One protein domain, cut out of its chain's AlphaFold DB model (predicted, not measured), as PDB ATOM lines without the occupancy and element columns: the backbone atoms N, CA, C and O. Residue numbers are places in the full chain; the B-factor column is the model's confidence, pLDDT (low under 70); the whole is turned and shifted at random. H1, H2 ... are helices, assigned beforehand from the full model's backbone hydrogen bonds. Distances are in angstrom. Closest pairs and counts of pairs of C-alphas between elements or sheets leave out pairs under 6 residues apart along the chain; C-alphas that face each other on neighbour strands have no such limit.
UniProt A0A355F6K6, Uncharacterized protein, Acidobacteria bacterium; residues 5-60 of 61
ATOM      1  N   ALA A   5      20.534  31.535 -29.694       92.38
ATOM      2  CA  ALA A   5      20.945  30.391 -28.877       92.38
ATOM      3  C   ALA A   5      21.552  30.804 -27.523       92.38
ATOM      4  O   ALA A   5      21.347  30.129 -26.518       92.38
ATOM      5  N   ARG A   6      22.263  31.940 -27.467       95.25
ATOM      6  CA  ARG A   6      22.817  32.452 -26.206       95.25
ATOM      7  C   ARG A   6      21.723  33.017 -25.302       95.25
ATOM      8  O   ARG A   6      21.807  32.839 -24.095       95.25
ATOM      9  N   LEU A   7      20.705  33.664 -25.875       94.81
ATOM     10  CA  LEU A   7      19.529  34.103 -25.118       94.81
ATOM     11  C   LEU A   7      18.745  32.923 -24.543       94.81
ATOM     12  O   LEU A   7      18.337  32.990 -23.388       94.81
ATOM     13  N   ALA A   8      18.563  31.854 -25.320       95.38
ATOM     14  CA  ALA A   8      17.900  30.642 -24.844       95.38
ATOM     15  C   ALA A   8      18.627  30.056 -23.621       95.38
ATOM     16  O   ALA A   8      18.000  29.873 -22.585       95.38
ATOM     17  N   ALA A   9      19.955  29.909 -23.695       97.12
ATOM     18  CA  ALA A   9      20.757  29.413 -22.572       97.12
ATOM     19  C   ALA A   9      20.615  30.277 -21.304       97.12
ATOM     20  O   ALA A   9      20.481  29.747 -20.209       97.12
ATOM     21  N   ILE A  10      20.583  31.607 -21.446       96.06
ATOM     22  CA  ILE A  10      20.360  32.519 -20.309       96.06
ATOM     23  C   ILE A  10      18.961  32.322 -19.706       96.06
ATOM     24  O   ILE A  10      18.797  32.364 -18.491       96.06
ATOM     25  N   LEU A  11      17.934  32.115 -20.537       95.94
ATOM     26  CA  LEU A  11      16.568  31.883 -20.057       95.94
ATOM     27  C   LEU A  11      16.408  30.525 -19.360       95.94
ATOM     28  O   LEU A  11      15.563  30.399 -18.471       95.94
ATOM     29  N   ASP A  12      17.223  29.537 -19.720       96.75
ATOM     30  CA  ASP A  12      17.257  28.239 -19.042       96.75
ATOM     31  C   ASP A  12      17.841  28.340 -17.622       96.75
ATOM     32  O   ASP A  12      17.429  27.589 -16.740       96.75
ATOM     33  N   GLU A  13      18.714  29.319 -17.356       97.25
ATOM     34  CA  GLU A  13      19.239  29.598 -16.009       97.25
ATOM     35  C   GLU A  13      18.195  30.247 -15.078       97.25
ATOM     36  O   GLU A  13      18.368  30.262 -13.857       97.25
ATOM     37  N   VAL A  14      17.089  30.772 -15.620       95.00
ATOM     38  CA  VAL A  14      16.040  31.412 -14.814       95.00
ATOM     39  C   VAL A  14      15.278  30.351 -14.016       95.00
ATOM     40  O   VAL A  14      14.694  29.449 -14.619       95.00
ATOM     41  N   PRO A  15      15.178  30.461 -12.678       96.31
ATOM     42  CA  PRO A  15      14.439  29.494 -11.878       96.31
ATOM     43  C   PRO A  15      12.947  29.475 -12.217       96.31
ATOM     44  O   PRO A  15      12.282  30.511 -12.270       96.31
ATOM     45  N   ASP A  16      12.375  28.277 -12.324       95.44
ATOM     46  CA  ASP A  16      10.938  28.095 -12.546       95.44
ATOM     47  C   ASP A  16      10.063  28.834 -11.517       95.44
ATOM     48  O   ASP A  16       8.976  29.306 -11.846       95.44
ATOM     49  N   ALA A  17      10.519  28.921 -10.261       94.62
ATOM     50  CA  ALA A  17       9.794  29.596  -9.187       94.62
ATOM     51  C   ALA A  17       9.534  31.077  -9.505       94.62
ATOM     52  O   ALA A  17       8.461  31.587  -9.193       94.62
ATOM     53  N   TRP A  18      10.475  31.743 -10.179       93.31
ATOM     54  CA  TRP A  18      10.325  33.142 -10.584       93.31
ATOM     55  C   TRP A  18       9.291  33.287 -11.697       93.31
ATOM     56  O   TRP A  18       8.503  34.227 -11.703       93.31
ATOM     57  N   LEU A  19       9.248  32.317 -12.613       92.56
ATOM     58  CA  LEU A  19       8.298  32.310 -13.722       92.56
ATOM     59  C   LEU A  19       6.877  31.967 -13.261       92.56
ATOM     60  O   LEU A  19       5.921  32.501 -13.813       92.56
ATOM     61  N   ARG A  20       6.726  31.125 -12.231       91.50
ATOM     62  CA  ARG A  20       5.420  30.810 -11.625       91.50
ATOM     63  C   ARG A  20       4.829  31.961 -10.813       91.50
ATOM     64  O   ARG A  20       3.614  32.055 -10.725       91.50
ATOM     65  N   ALA A  21       5.664  32.813 -10.218       86.75
ATOM     66  CA  ALA A  21       5.203  33.939  -9.405       86.75
ATOM     67  C   ALA A  21       4.550  35.059 -10.237       86.75
ATOM     68  O   ALA A  21       3.816  35.887  -9.700       86.75
ATOM     69  N   ALA A  22       4.820  35.102 -11.542       80.12
ATOM     70  CA  ALA A  22       4.242  36.097 -12.426       80.12
ATOM     71  C   ALA A  22       2.752  35.794 -12.702       80.12
ATOM     72  O   ALA A  22       2.396  34.636 -12.919       80.12
ATOM     73  N   PRO A  23       1.872  36.812 -12.754       83.56
ATOM     74  CA  PRO A  23       0.444  36.614 -13.004       83.56
ATOM     75  C   PRO A  23       0.175  35.977 -14.380       83.56
ATOM     76  O   PRO A  23       0.955  36.158 -15.324       83.56
ATOM     77  N   GLY A  24      -0.923  35.221 -14.486       84.19
ATOM     78  CA  GLY A  24      -1.403  34.561 -15.711       84.19
ATOM     79  C   GLY A  24      -1.161  33.045 -15.777       84.19
ATOM     80  O   GLY A  24      -0.311  32.504 -15.073       84.19
ATOM     81  N   ASP A  25      -1.867  32.376 -16.692       86.25
ATOM     82  CA  ASP A  25      -1.950  30.904 -16.787       86.25
ATOM     83  C   ASP A  25      -0.876  30.266 -17.689       86.25
ATOM     84  O   ASP A  25      -1.105  29.270 -18.374       86.25
ATOM     85  N   LEU A  26       0.331  30.839 -17.715       91.81
ATOM     86  CA  LEU A  26       1.444  30.284 -18.487       91.81
ATOM     87  C   LEU A  26       2.365  29.426 -17.624       91.81
ATOM     88  O   LEU A  26       2.827  29.848 -16.560       91.81
ATOM     89  N   THR A  27       2.726  28.256 -18.153       95.12
ATOM     90  CA  THR A  27       3.781  27.410 -17.589       95.12
ATOM     91  C   THR A  27       5.145  28.112 -17.668       95.12
ATOM     92  O   THR A  27       5.356  28.950 -18.551       95.12
ATOM     93  N   PRO A  28       6.122  27.762 -16.808       95.62
ATOM     94  CA  PRO A  28       7.484  28.290 -16.907       95.62
ATOM     95  C   PRO A  28       8.101  28.133 -18.302       95.62
ATOM     96  O   PRO A  28       8.670  29.080 -18.835       95.62
ATOM     97  N   ALA A  29       7.916  26.973 -18.939       95.38
ATOM     98  CA  ALA A  29       8.372  26.734 -20.307       95.38
ATOM     99  C   ALA A  29       7.710  27.686 -21.318       95.38
ATOM    100  O   ALA A  29       8.402  28.303 -22.129       95.38
ATOM    101  N   GLY A  30       6.388  27.878 -21.224       95.50
ATOM    102  CA  GLY A  30       5.662  28.830 -22.068       95.50
ATOM    103  C   GLY A  30       6.145  30.270 -21.878       95.50
ATOM    104  O   GLY A  30       6.320  31.002 -22.852       95.50
ATOM    105  N   ARG A  31       6.453  30.667 -20.637       95.31
ATOM    106  CA  ARG A  31       7.008  31.995 -20.335       95.31
ATOM    107  C   ARG A  31       8.408  32.179 -20.912       95.31
ATOM    108  O   ARG A  31       8.660  33.217 -21.521       95.31
ATOM    109  N   ARG A  32       9.298  31.187 -20.783       96.12
ATOM    110  CA  ARG A  32      10.634  31.232 -21.411       96.12
ATOM    111  C   ARG A  32      10.529  31.396 -22.921       96.12
ATOM    112  O   ARG A  32      11.185  32.273 -23.475       96.12
ATOM    113  N   ALA A  33       9.662  30.622 -23.573       95.88
ATOM    114  CA  ALA A  33       9.440  30.730 -25.013       95.88
ATOM    115  C   ALA A  33       8.944  32.132 -25.415       95.88
ATOM    116  O   ALA A  33       9.464  32.722 -26.364       95.88
ATOM    117  N   GLY A  34       8.003  32.701 -24.654       95.38
ATOM    118  CA  GLY A  34       7.513  34.065 -24.871       95.38
ATOM    119  C   GLY A  34       8.609  35.128 -24.732       95.38
ATOM    120  O   GLY A  34       8.761  35.976 -25.613       95.38
ATOM    121  N   TYR A  35       9.421  35.054 -23.672       95.69
ATOM    122  CA  TYR A  35      10.560  35.959 -23.492       95.69
ATOM    123  C   TYR A  35      11.598  35.808 -24.601       95.69
ATOM    124  O   TYR A  35      12.079  36.818 -25.116       95.69
ATOM    125  N   LEU A  36      11.917  34.580 -25.007       96.06
ATOM    126  CA  LEU A  36      12.874  34.330 -26.082       96.06
ATOM    127  C   LEU A  36      12.415  34.974 -27.394       96.06
ATOM    128  O   LEU A  36      13.203  35.666 -28.043       96.06
ATOM    129  N   ALA A  37      11.141  34.796 -27.758       95.88
ATOM    130  CA  ALA A  37      10.558  35.396 -28.955       95.88
ATOM    131  C   ALA A  37      10.596  36.933 -28.894       95.88
ATOM    132  O   ALA A  37      11.078  37.581 -29.826       95.88
ATOM    133  N   PHE A  38      10.163  37.515 -27.770       94.88
ATOM    134  CA  PHE A  38      10.153  38.964 -27.573       94.88
ATOM    135  C   PHE A  38      11.560  39.579 -27.648       94.88
ATOM    136  O   PHE A  38      11.785  40.538 -28.389       94.88
ATOM    137  N   LEU A  39      12.522  39.020 -26.909       94.62
ATOM    138  CA  LEU A  39      13.892  39.535 -26.849       94.62
ATOM    139  C   LEU A  39      14.616  39.388 -28.190       94.62
ATOM    140  O   LEU A  39      15.319  40.308 -28.606       94.62
ATOM    141  N   THR A  40      14.402  38.276 -28.897       93.62
ATOM    142  CA  THR A  40      14.974  38.061 -30.234       93.62
ATOM    143  C   THR A  40      14.435  39.083 -31.233       93.62
ATOM    144  O   THR A  40      15.220  39.719 -31.938       93.62
ATOM    145  N   GLY A  41      13.116  39.309 -31.251       92.06
ATOM    146  CA  GLY A  41      12.506  40.332 -32.106       92.06
ATOM    147  C   GLY A  41      13.032  41.734 -31.792       92.06
ATOM    148  O   GLY A  41      13.397  42.487 -32.697       92.06
ATOM    149  N   ARG A  42      13.168  42.064 -30.503       90.62
ATOM    150  CA  ARG A  42      13.710  43.356 -30.066       90.62
ATOM    151  C   ARG A  42      15.168  43.554 -30.493       90.62
ATOM    152  O   ARG A  42      15.521  44.648 -30.922       90.62
ATOM    153  N   LEU A  43      16.005  42.519 -30.408       89.50
ATOM    154  CA  LEU A  43      17.399  42.589 -30.863       89.50
ATOM    155  C   LEU A  43      17.517  42.740 -32.379       89.50
ATOM    156  O   LEU A  43      18.370  43.500 -32.836       89.50
ATOM    157  N   ALA A  44      16.667  42.067 -33.155       88.25
ATOM    158  CA  ALA A  44      16.640  42.237 -34.607       88.25
ATOM    159  C   ALA A  44      16.299  43.687 -35.000       88.25
ATOM    160  O   ALA A  44      16.896  44.238 -35.922       88.25
ATOM    161  N   ALA A  45      15.407  44.334 -34.245       87.44
ATOM    162  CA  ALA A  45      15.050  45.739 -34.432       87.44
ATOM    163  C   ALA A  45      16.087  46.735 -33.868       87.44
ATOM    164  O   ALA A  45      15.998  47.931 -34.148       87.44
ATOM    165  N   ALA A  46      17.080  46.283 -33.088       84.81
ATOM    166  CA  ALA A  46      17.993  47.163 -32.352       84.81
ATOM    167  C   ALA A  46      18.820  48.090 -33.258       84.81
ATOM    168  O   ALA A  46      19.126  49.214 -32.866       84.81
ATOM    169  N   ARG A  47      19.144  47.649 -34.479       78.62
ATOM    170  CA  ARG A  47      19.940  48.432 -35.433       78.62
ATOM    171  C   ARG A  47      19.301  49.789 -35.758       78.62
ATOM    172  O   ARG A  47      20.019  50.779 -35.807       78.62
ATOM    173  N   ALA A  48      17.976  49.856 -35.887       79.31
ATOM    174  CA  ALA A  48      17.276  51.112 -36.174       79.31
ATOM    175  C   ALA A  48      17.432  52.146 -35.042       79.31
ATOM    176  O   ALA A  48      17.581  53.336 -35.304       79.31
ATOM    177  N   PHE A  49      17.451  51.692 -33.784       81.44
ATOM    178  CA  PHE A  49      17.662  52.565 -32.626       81.44
ATOM    179  C   PHE A  49      19.103  53.070 -32.536       81.44
ATOM    180  O   PHE A  49      19.323  54.218 -32.158       81.44
ATOM    181  N   VAL A  50      20.080  52.228 -32.893       84.25
ATOM    182  CA  VAL A  50      21.497  52.622 -32.933       84.25
ATOM    183  C   VAL A  50      21.726  53.669 -34.017       84.25
ATOM    184  O   VAL A  50      22.313  54.707 -33.733       84.25
ATOM    185  N   GLU A  51      21.203  53.443 -35.223       85.31
ATOM    186  CA  GLU A  51      21.321  54.391 -36.337       85.31
ATOM    187  C   GLU A  51      20.701  55.756 -35.997       85.31
ATOM    188  O   GLU A  51      21.278  56.796 -36.311       85.31
ATOM    189  N   GLU A  52      19.546  55.776 -35.326       86.06
ATOM    190  CA  GLU A  52      18.925  57.027 -34.882       86.06
ATOM    191  C   GLU A  52      19.750  57.734 -33.797       86.06
ATOM    192  O   GLU A  52      19.966  58.943 -33.878       86.06
ATOM    193  N   ALA A  53      20.274  56.994 -32.816       88.38
ATOM    194  CA  ALA A  53      21.133  57.565 -31.779       88.38
ATOM    195  C   ALA A  53      22.434  58.148 -32.360       88.38
ATOM    196  O   ALA A  53      22.880  59.217 -31.938       88.38
ATOM    197  N   GLU A  54      23.031  57.481 -33.349       91.25
ATOM    198  CA  GLU A  54      24.210  57.979 -34.063       91.25
ATOM    199  C   GLU A  54      23.906  59.256 -34.853       91.25
ATOM    200  O   GLU A  54      24.686  60.209 -34.770       91.25
ATOM    201  N   ARG A  55      22.767  59.314 -35.561       90.62
ATOM    202  CA  ARG A  55      22.308  60.529 -36.259       90.62
ATOM    203  C   ARG A  55      22.111  61.693 -35.297       90.62
ATOM    204  O   ARG A  55      22.650  62.771 -35.540       90.62
ATOM    205  N   ALA A  56      21.387  61.470 -34.201       90.75
ATOM    206  CA  ALA A  56      21.148  62.492 -33.188       90.75
ATOM    207  C   ALA A  56      22.467  63.006 -32.592       90.75
ATOM    208  O   ALA A  56      22.653  64.212 -32.447       90.75
ATOM    209  N   ARG A  57      23.430  62.110 -32.321       90.94
ATOM    210  CA  ARG A  57      24.770  62.502 -31.864       90.94
ATOM    211  C   ARG A  57      25.496  63.360 -32.897       90.94
ATOM    212  O   ARG A  57      26.088  64.358 -32.516       90.94
ATOM    213  N   ALA A  58      25.458  62.988 -34.176       92.38
ATOM    214  CA  ALA A  58      26.134  63.726 -35.244       92.38
ATOM    215  C   ALA A  58      25.561  65.135 -35.481       92.38
ATOM    216  O   ALA A  58      26.254  65.974 -36.034       92.38
ATOM    217  N   GLN A  59      24.321  65.406 -35.063       91.56
ATOM    218  CA  GLN A  59      23.709  66.740 -35.131       91.56
ATOM    219  C   GLN A  59      24.097  67.654 -33.955       91.56
ATOM    220  O   GLN A  59      23.810  68.849 -33.996       91.56
ATOM    221  N   LEU A  60      24.708  67.105 -32.899       89.00
ATOM    222  CA  LEU A  60      25.100  67.832 -31.685       89.00
ATOM    223  C   LEU A  60      26.567  68.303 -31.688       89.00
ATOM    224  O   LEU A  60      26.955  69.012 -30.759       89.00
TER     225      LEU A  60
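Overview. This is residues 5 to 60 of the 61 residues of an uncharacterized protein of Acidobacteria bacterium (UniProt A0A355F6K6). A long helical arm, H3 followed nearly end to end by H4, makes the length, and the two short helices H1 and H2 pack on H3 to form a small head around its first part. Residues 41 to 60 stick out from that head. The printed part has 56 residues with four named helices, H1 to H4 in chain order, and no named strand: all helix. It is extended, with a radius of gyration of the C-alphas of 16.1 A and spans of 47 by 24 by 15 A.

Along the chain. Find C-alpha 5 at (20.945, 30.391, -28.877), where H1, residues 5 to 12, begins. H2 follows at residues 16 to 21. At C-alpha 28, (7.484, 28.290, -16.907), H3 begins and runs 24.3 A to residue 44. H4, residues 46 to 58, runs 18.7 A to C-alpha 58 at (26.134, 63.726, -35.244).

Arrangement. Look at Leu 11 and Arg 32, the closest C-alphas of H1 and H3, 6.1 A apart: these helices touch and run opposite ways at a shallow tilt of 33 degrees, only just short of steep. H2 touches residues 28 to 31 of H3, about perpendicular at 89 degrees, with the C-alphas of Leu 19 and Pro 28 closest at 5.2 A. H3 and H4 meet only through their link. H4 is apart from H1 and H2. In H1, H2, H3 and H4 every O i to N i+4 pair is within hydrogen-bond range.

Size, cuts and confidence. The farthest C-alphas, Asp 25 and Leu 60, are 48.1 A apart. The printed part has no cut and no long link, and no printed residue is under 70 in pLDDT.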